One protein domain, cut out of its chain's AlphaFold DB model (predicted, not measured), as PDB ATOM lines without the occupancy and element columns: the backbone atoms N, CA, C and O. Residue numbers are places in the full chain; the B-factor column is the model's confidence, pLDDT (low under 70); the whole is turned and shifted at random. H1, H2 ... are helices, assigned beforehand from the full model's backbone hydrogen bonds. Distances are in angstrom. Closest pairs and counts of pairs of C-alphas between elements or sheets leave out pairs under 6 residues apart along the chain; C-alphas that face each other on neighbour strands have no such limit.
ATOM      1  N   TYR A 390     224.901 255.923 188.715       75.88
ATOM      2  CA  TYR A 390     225.905 255.175 187.961       75.88
ATOM      3  C   TYR A 390     225.425 253.782 187.537       75.88
ATOM      4  O   TYR A 390     226.197 253.044 186.915       75.88
ATOM      5  N   GLN A 391     224.161 253.438 187.808       79.25
ATOM      6  CA  GLN A 391     223.538 252.217 187.313       79.25
ATOM      7  C   GLN A 391     223.611 252.175 185.786       79.25
ATOM      8  O   GLN A 391     223.233 253.129 185.102       79.25
ATOM      9  N   THR A 392     224.102 251.052 185.267       78.25
ATOM     10  CA  THR A 392     224.204 250.784 183.830       78.25
ATOM     11  C   THR A 392     222.908 250.145 183.337       78.25
ATOM     12  O   THR A 392     222.416 249.198 183.948       78.25
ATOM     13  N   LEU A 393     222.354 250.689 182.259       76.88
ATOM     14  CA  LEU A 393     221.188 250.185 181.542       76.88
ATOM     15  C   LEU A 393     221.601 249.066 180.576       76.88
ATOM     16  O   LEU A 393     222.778 248.915 180.252       76.88
ATOM     17  N   ASP A 394     220.630 248.319 180.053       74.31
ATOM     18  CA  ASP A 394     220.869 247.176 179.153       74.31
ATOM     19  C   ASP A 394     221.650 247.543 177.877       74.31
ATOM     20  O   ASP A 394     222.333 246.712 177.282       74.31
ATOM     21  N   ASN A 395     221.584 248.808 177.462       75.50
ATOM     22  CA  ASN A 395     222.323 249.350 176.320       75.50
ATOM     23  C   ASN A 395     223.773 249.768 176.651       75.50
ATOM     24  O   ASN A 395     224.471 250.287 175.780       75.50
ATOM     25  N   GLY A 396     224.224 249.567 177.892       74.12
ATOM     26  CA  GLY A 396     225.560 249.920 178.368       74.12
ATOM     27  C   GLY A 396     225.730 251.379 178.808       74.12
ATOM     28  O   GLY A 396     226.816 251.727 179.268       74.12
ATOM     29  N   MET A 397     224.696 252.222 178.699       78.50
ATOM     30  CA  MET A 397     224.728 253.607 179.184       78.50
ATOM     31  C   MET A 397     224.368 253.691 180.662       78.50
ATOM     32  O   MET A 397     223.527 252.943 181.151       78.50
ATOM     33  N   LYS A 398     224.945 254.653 181.377       85.00
ATOM     34  CA  LYS A 398     224.568 254.953 182.761       85.00
ATOM     35  C   LYS A 398     223.391 255.913 182.821       85.00
ATOM     36  O   LYS A 398     223.257 256.803 181.981       85.00
ATOM     37  N   LEU A 399     222.581 255.817 183.871       78.62
ATOM     38  CA  LEU A 399     221.451 256.729 184.079       78.62
ATOM     39  C   LEU A 399     221.859 258.218 184.074       78.62
ATOM     40  O   LEU A 399     221.162 259.050 183.487       78.62
ATOM     41  N   VAL A 400     223.010 258.564 184.663       78.81
ATOM     42  CA  VAL A 400     223.553 259.936 184.636       78.81
ATOM     43  C   VAL A 400     223.918 260.412 183.221       78.81
ATOM     44  O   VAL A 400     223.696 261.579 182.897       78.81
ATOM     45  N   GLU A 401     224.395 259.513 182.353       83.88
ATOM     46  CA  GLU A 401     224.735 259.809 180.952       83.88
ATOM     47  C   GLU A 401     223.467 260.079 180.138       83.88
ATOM     48  O   GLU A 401     223.401 261.035 179.361       83.88
ATOM     49  N   VAL A 402     222.419 259.287 180.374       84.56
ATOM     50  CA  VAL A 402     221.105 259.486 179.749       84.56
ATOM     51  C   VAL A 402     220.482 260.811 180.192       84.56
ATOM     52  O   VAL A 402     219.970 261.563 179.359       84.56
ATOM     53  N   LYS A 403     220.581 261.164 181.482       87.25
ATOM     54  CA  LYS A 403     220.075 262.452 181.979       87.25
ATOM     55  C   LYS A 403     220.820 263.638 181.365       87.25
ATOM     56  O   LYS A 403     220.191 264.622 180.968       87.25
ATOM     57  N   GLN A 404     222.147 263.554 181.271       87.75
ATOM     58  CA  GLN A 404     222.957 264.591 180.638       87.75
ATOM     59  C   GLN A 404     222.563 264.785 179.167       87.75
ATOM     60  O   GLN A 404     222.316 265.914 178.740       87.75
ATOM     61  N   MET A 405     222.412 263.691 178.421       87.31
ATOM     62  CA  MET A 405     222.003 263.710 177.016       87.31
ATOM     63  C   MET A 405     220.637 264.383 176.811       87.31
ATOM     64  O   MET A 405     220.488 265.245 175.945       87.31
ATOM     65  N   LEU A 406     219.637 264.050 177.637       87.50
ATOM     66  CA  LEU A 406     218.311 264.671 177.546       87.50
ATOM     67  C   LEU A 406     218.333 266.167 177.872       87.50
ATOM     68  O   LEU A 406     217.572 266.929 177.274       87.50
ATOM     69  N   LYS A 407     219.213 266.605 178.778       86.56
ATOM     70  CA  LYS A 407     219.402 268.029 179.098       86.56
ATOM     71  C   LYS A 407     219.998 268.797 177.913       86.56
ATOM     72  O   LYS A 407     219.589 269.927 177.638       86.56
ATOM     73  N   GLU A 408     220.918 268.178 177.178       87.12
ATOM     74  CA  GLU A 408     221.504 268.741 175.956       87.12
ATOM     75  C   GLU A 408     220.484 268.800 174.805       87.12
ATOM     76  O   GLU A 408     220.369 269.831 174.131       87.12
ATOM     77  N   TYR A 409     219.678 267.748 174.620       88.00
ATOM     78  CA  TYR A 409     218.601 267.745 173.626       88.00
ATOM     79  C   TYR A 409     217.485 268.729 173.951       88.00
ATOM     80  O   TYR A 409     217.040 269.448 173.061       88.00
ATOM     81  N   GLU A 410     217.096 268.856 175.218       86.31
ATOM     82  CA  GLU A 410     216.140 269.872 175.650       86.31
ATOM     83  C   GLU A 410     216.625 271.285 175.304       86.31
ATOM     84  O   GLU A 410     215.861 272.092 174.771       86.31
ATOM     85  N   ALA A 411     217.900 271.592 175.561       86.69
ATOM     86  CA  ALA A 411     218.474 272.891 175.223       86.69
ATOM     87  C   ALA A 411     218.485 273.151 173.706       86.69
ATOM     88  O   ALA A 411     218.323 274.295 173.275       86.69
ATOM     89  N   LYS A 412     218.656 272.105 172.890       90.38
ATOM     90  CA  LYS A 412     218.595 272.189 171.426       90.38
ATOM     91  C   LYS A 412     217.160 272.373 170.924       90.38
ATOM     92  O   LYS A 412     216.907 273.280 170.140       90.38
ATOM     93  N   TRP A 413     216.207 271.598 171.428       89.56
ATOM     94  CA  TRP A 413     214.798 271.676 171.036       89.56
ATOM     95  C   TRP A 413     214.125 272.983 171.451       89.56
ATOM     96  O   TRP A 413     213.304 273.508 170.700       89.56
ATOM     97  N   LYS A 414     214.535 273.571 172.583       83.88
ATOM     98  CA  LYS A 414     214.129 274.935 172.961       83.88
ATOM     99  C   LYS A 414     214.612 275.985 171.956       83.88
ATOM    100  O   LYS A 414     213.898 276.948 171.712       83.88
ATOM    101  N   LYS A 415     215.790 275.801 171.343       89.25
ATOM    102  CA  LYS A 415     216.298 276.685 170.271       89.25
ATOM    103  C   LYS A 415     215.591 276.465 168.930       89.25
ATOM    104  O   LYS A 415     215.584 277.363 168.099       89.25
ATOM    105  N   GLU A 416     214.994 275.294 168.732       89.19
ATOM    106  CA  GLU A 416     214.182 274.942 167.560       89.19
ATOM    107  C   GLU A 416     212.692 275.315 167.732       89.19
ATOM    108  O   GLU A 416     211.865 274.911 166.921       89.19
ATOM    109  N   ASN A 417     212.340 276.090 168.771       89.12
ATOM    110  CA  ASN A 417     210.973 276.531 169.092       89.12
ATOM    111  C   ASN A 417     209.941 275.396 169.256       89.12
ATOM    112  O   ASN A 417     208.749 275.610 169.032       89.12
ATOM    113  N   LYS A 418     210.362 274.197 169.681       84.81
ATOM    114  CA  LYS A 418     209.418 273.130 170.050       84.81
ATOM    115  C   LYS A 418     208.649 273.512 171.315       84.81
ATOM    116  O   LYS A 418     209.217 274.092 172.242       84.81
ATOM    117  N   SER A 419     207.362 273.178 171.362       82.69
ATOM    118  CA  SER A 419     206.535 273.406 172.548       82.69
ATOM    119  C   SER A 419     206.983 272.519 173.714       82.69
ATOM    120  O   SER A 419     207.571 271.454 173.520       82.69
ATOM    121  N   LEU A 420     206.684 272.941 174.946       65.94
ATOM    122  CA  LEU A 420     207.053 272.186 176.148       65.94
ATOM    123  C   LEU A 420     206.455 270.768 176.133       65.94
ATOM    124  O   LEU A 420     207.151 269.804 176.427       65.94
ATOM    125  N   HIS A 421     205.207 270.642 175.673       71.00
ATOM    126  CA  HIS A 421     204.530 269.357 175.511       71.00
ATOM    127  C   HIS A 421     205.246 268.439 174.504       71.00
ATOM    128  O   HIS A 421     205.363 267.238 174.732       71.00
ATOM    129  N   GLU A 422     205.740 268.975 173.383       77.69
ATOM    130  CA  GLU A 422     206.514 268.187 172.412       77.69
ATOM    131  C   GLU A 422     207.874 267.764 172.975       77.69
ATOM    132  O   GLU A 422     208.315 266.641 172.741       77.69
ATOM    133  N   ILE A 423     208.535 268.640 173.736       76.19
ATOM    134  CA  ILE A 423     209.809 268.334 174.398       76.19
ATOM    135  C   ILE A 423     209.631 267.205 175.417       76.19
ATOM    136  O   ILE A 423     210.441 266.280 175.447       76.19
ATOM    137  N   ASP A 424     208.576 267.253 176.226       76.69
ATOM    138  CA  ASP A 424     208.310 266.237 177.246       76.69
ATOM    139  C   ASP A 424     207.926 264.886 176.626       76.69
ATOM    140  O   ASP A 424     208.384 263.839 177.093       76.69
ATOM    141  N   ALA A 425     207.174 264.900 175.519       82.56
ATOM    142  CA  ALA A 425     206.872 263.695 174.749       82.56
ATOM    143  C   ALA A 425     208.146 263.048 174.173       82.56
ATOM    144  O   ALA A 425     208.369 261.854 174.375       82.56
ATOM    145  N   LEU A 426     209.022 263.840 173.542       85.75
ATOM    146  CA  LEU A 426     210.290 263.358 172.979       85.75
ATOM    147  C   LEU A 426     211.234 262.812 174.055       85.75
ATOM    148  O   LEU A 426     211.855 261.766 173.878       85.75
ATOM    149  N   LYS A 427     211.328 263.495 175.198       85.69
ATOM    150  CA  LYS A 427     212.086 263.016 176.358       85.69
ATOM    151  C   LYS A 427     211.571 261.662 176.844       85.69
ATOM    152  O   LYS A 427     212.369 260.760 177.090       85.69
ATOM    153  N   SER A 428     210.251 261.517 176.971       79.75
ATOM    154  CA  SER A 428     209.618 260.269 177.409       79.75
ATOM    155  C   SER A 428     209.883 259.117 176.438       79.75
ATOM    156  O   SER A 428     210.191 258.009 176.873       79.75
ATOM    157  N   GLU A 429     209.827 259.383 175.132       86.75
ATOM    158  CA  GLU A 429     210.110 258.394 174.088       86.75
ATOM    159  C   GLU A 429     211.571 257.922 174.122       86.75
ATOM    160  O   GLU A 429     211.829 256.718 174.132       86.75
ATOM    161  N   ILE A 430     212.526 258.852 174.236       84.31
ATOM    162  CA  ILE A 430     213.954 258.518 174.340       84.31
ATOM    163  C   ILE A 430     214.250 257.743 175.628       84.31
ATOM    164  O   ILE A 430     214.948 256.734 175.574       84.31
ATOM    165  N   ALA A 431     213.716 258.171 176.776       79.88
ATOM    166  CA  ALA A 431     213.930 257.475 178.046       79.88
ATOM    167  C   ALA A 431     213.452 256.014 177.968       79.88
ATOM    168  O   ALA A 431     214.209 255.103 178.306       79.88
ATOM    169  N   LYS A 432     212.252 255.789 177.414       83.56
ATOM    170  CA  LYS A 432     211.704 254.443 177.191       83.56
ATOM    171  C   LYS A 432     212.561 253.616 176.238       83.56
ATOM    172  O   LYS A 432     212.840 252.457 176.531       83.56
ATOM    173  N   GLY A 433     213.011 254.205 175.129       79.56
ATOM    174  CA  GLY A 433     213.879 253.530 174.156       79.56
ATOM    175  C   GLY A 433     215.236 253.102 174.727       79.56
ATOM    176  O   GLY A 433     215.858 252.182 174.204       79.56
ATOM    177  N   LEU A 434     215.679 253.737 175.815       81.75
ATOM    178  CA  LEU A 434     216.922 253.413 176.516       81.75
ATOM    179  C   LEU A 434     216.711 252.488 177.728       81.75
ATOM    180  O   LEU A 434     217.678 252.196 178.423       81.75
ATOM    181  N   GLY A 435     215.486 252.006 177.971       76.06
ATOM    182  CA  GLY A 435     215.185 251.089 179.076       76.06
ATOM    183  C   GLY A 435     215.015 251.775 180.435       76.06
ATOM    184  O   GLY A 435     215.275 251.166 181.467       76.06
ATOM    185  N   THR A 436     214.607 253.046 180.457       80.69
ATOM    186  CA  THR A 436     214.318 253.807 181.686       80.69
ATOM    187  C   THR A 436     213.072 254.691 181.506       80.69
ATOM    188  O   THR A 436     212.347 254.579 180.518       80.69
ATOM    189  N   ASP A 437     212.785 255.577 182.458       81.62
ATOM    190  CA  ASP A 437     211.669 256.518 182.397       81.62
ATOM    191  C   ASP A 437     212.068 257.917 182.905       81.62
ATOM    192  O   ASP A 437     213.090 258.118 183.563       81.62
ATOM    193  N   ILE A 438     211.250 258.918 182.574       73.62
ATOM    194  CA  ILE A 438     211.544 260.319 182.905       73.62
ATOM    195  C   ILE A 438     211.456 260.610 184.402       73.62
ATOM    196  O   ILE A 438     212.171 261.491 184.876       73.62
ATOM    197  N   ALA A 439     210.638 259.884 185.161       65.12
ATOM    198  CA  ALA A 439     210.579 260.056 186.607       65.12
ATOM    199  C   ALA A 439     211.879 259.559 187.262       65.12
ATOM    200  O   ALA A 439     212.467 260.280 188.070       65.12
ATOM    201  N   THR A 440     212.387 258.404 186.822       66.81
ATOM    202  CA  THR A 440     213.681 257.841 187.229       66.81
ATOM    203  C   THR A 440     214.830 258.800 186.906       66.81
ATOM    204  O   THR A 440     215.679 259.075 187.754       66.81
ATOM    205  N   LEU A 441     214.837 259.402 185.714       72.69
ATOM    206  CA  LEU A 441     215.869 260.374 185.338       72.69
ATOM    207  C   LEU A 441     215.748 261.699 186.107       72.69
ATOM    208  O   LEU A 441     216.762 262.281 186.495       72.69
ATOM    209  N   ASN A 442     214.535 262.187 186.375       73.75
ATOM    210  CA  ASN A 442     214.324 263.426 187.132       73.75
ATOM    211  C   ASN A 442     214.722 263.305 188.607       73.75
ATOM    212  O   ASN A 442     215.084 264.310 189.219       73.75
ATOM    213  N   ALA A 443     214.694 262.095 189.160       67.06
ATOM    214  CA  ALA A 443     215.081 261.826 190.539       67.06
ATOM    215  C   ALA A 443     216.603 261.889 190.787       67.06
ATOM    216  O   ALA A 443     217.029 262.036 191.931       67.06
ATOM    217  N   ILE A 444     217.434 261.836 189.740       71.06
ATOM    218  CA  ILE A 444     218.887 262.023 189.855       71.06
ATOM    219  C   ILE A 444     219.179 263.522 190.016       71.06
ATOM    220  O   ILE A 444     218.770 264.296 189.158       71.06
ATOM    221  N   PRO A 445     219.901 263.997 191.040       69.81
ATOM    222  CA  PRO A 445     220.196 265.424 191.191       69.81
ATOM    223  C   PRO A 445     221.106 265.977 190.083       69.81
ATOM    224  O   PRO A 445     222.046 265.320 189.642       69.81
ATOM    225  N   ASP A 446     220.909 267.235 189.679       75.94
ATOM    226  CA  ASP A 446     221.778 267.904 188.692       75.94
ATOM    227  C   ASP A 446     223.242 268.045 189.157       75.94
ATOM    228  O   ASP A 446     224.152 268.157 188.334       75.94
ATOM    229  N   SER A 447     223.486 267.992 190.470       68.94
ATOM    230  CA  SER A 447     224.830 267.954 191.053       68.94
ATOM    231  C   SER A 447     225.595 266.671 190.713       68.94
ATOM    232  O   SER A 447     226.822 266.715 190.629       68.94
ATOM    233  N   GLU A 448     224.911 265.550 190.464       75.12
ATOM    234  CA  GLU A 448     225.546 264.296 190.040       75.12
ATOM    235  C   GLU A 448     226.003 264.356 188.578       75.12
ATOM    236  O   GLU A 448     227.078 263.853 188.261       75.12
ATOM    237  N   ILE A 449     225.277 265.076 187.709       75.44
ATOM    238  CA  ILE A 449     225.744 265.364 186.340       75.44
ATOM    239  C   ILE A 449     227.053 266.163 186.393       75.44
ATOM    240  O   ILE A 449     228.012 265.838 185.700       75.44
TER     241      ILE A 449
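What this domain is: This is residues 390 to 449 of the 600 residues of an uncharacterized protein of Fervidicella metallireducens AeB (UniProt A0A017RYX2). A helical hairpin makes the body of this domain, the long helix H1 and the shorter H2 side by side and running opposite ways, with two short helices, H3 and H4, packed on H1 near the open end of the hairpin. H3 also meets H2, while H4 packs on H1 alone, and residues 390 to 398 form a loop before H1 at that same end. The printed part has 60 residues, with four named helices in the order H1, H2, H3, H4 and no named strand; the class is all helix. The whole is compact, with a radius of gyration of the C-alphas of 11.4 A, and spans 33 by 24 by 17 A.

How they stand to each other: The hub is H1, residues 399 to 415, which touches the three other helices. With H2, residues 420 to 433, it forms a hairpin: the two touch, with the closest C-alphas, those of Leu 406 and Lys 427, 6.5 A apart. Their lines stand at a shallow tilt of 31 degrees, and they run opposite ways. H3, residues 438 to 442, touches H1 at residues 399 to 403 alone; the closest C-alphas, those of Lys 403 and Leu 441, are 5.8 A apart. H2 and H3 only just touch, with 3 pairs of C-alphas within 8 A, by residues 427 to 431 of H2 alone; the closest are those of Ser 428 and Ile 438, at 5.8 A. H4, residues 446 to 449, touches H1 at residues 400 to 404 alone, and the closest C-alphas, those of Val 400 and Ile 449, are 6.1 A apart. H4 is apart from both H2 and H3. In H2 and H3 every O i to N i+4 pair is within hydrogen-bond range, in H1 12 of 13 are, and H4 is too short for such a pair.

Where its parts are: H1 has 17 residues, from C-alpha 399 at (221.451, 256.729, 184.079) to C-alpha 415 at (216.298, 276.685, 170.271), a length of 24.8 A. H2 has 14 residues and measures 20.0 A from its first to its last C-alpha. H3 has five residues, Ile 438 to Asn 442, and H4 has four, Asp 446 to Ile 449, where C-alpha 449 stands at (225.744, 265.364, 186.340).

The domain as a whole: The two C-alphas farthest apart, those of Gln 391 and Asn 417, are 32.9 A apart, while the first and last printed C-alphas are 10.3 A apart. The printed part has no cut, and the links H1 to H2, H2 to H3 and H3 to H4 are tight. The mean pLDDT of the printed part is 80.0; residues 420, 439 to 440, 443, 445 and 447 are under 70.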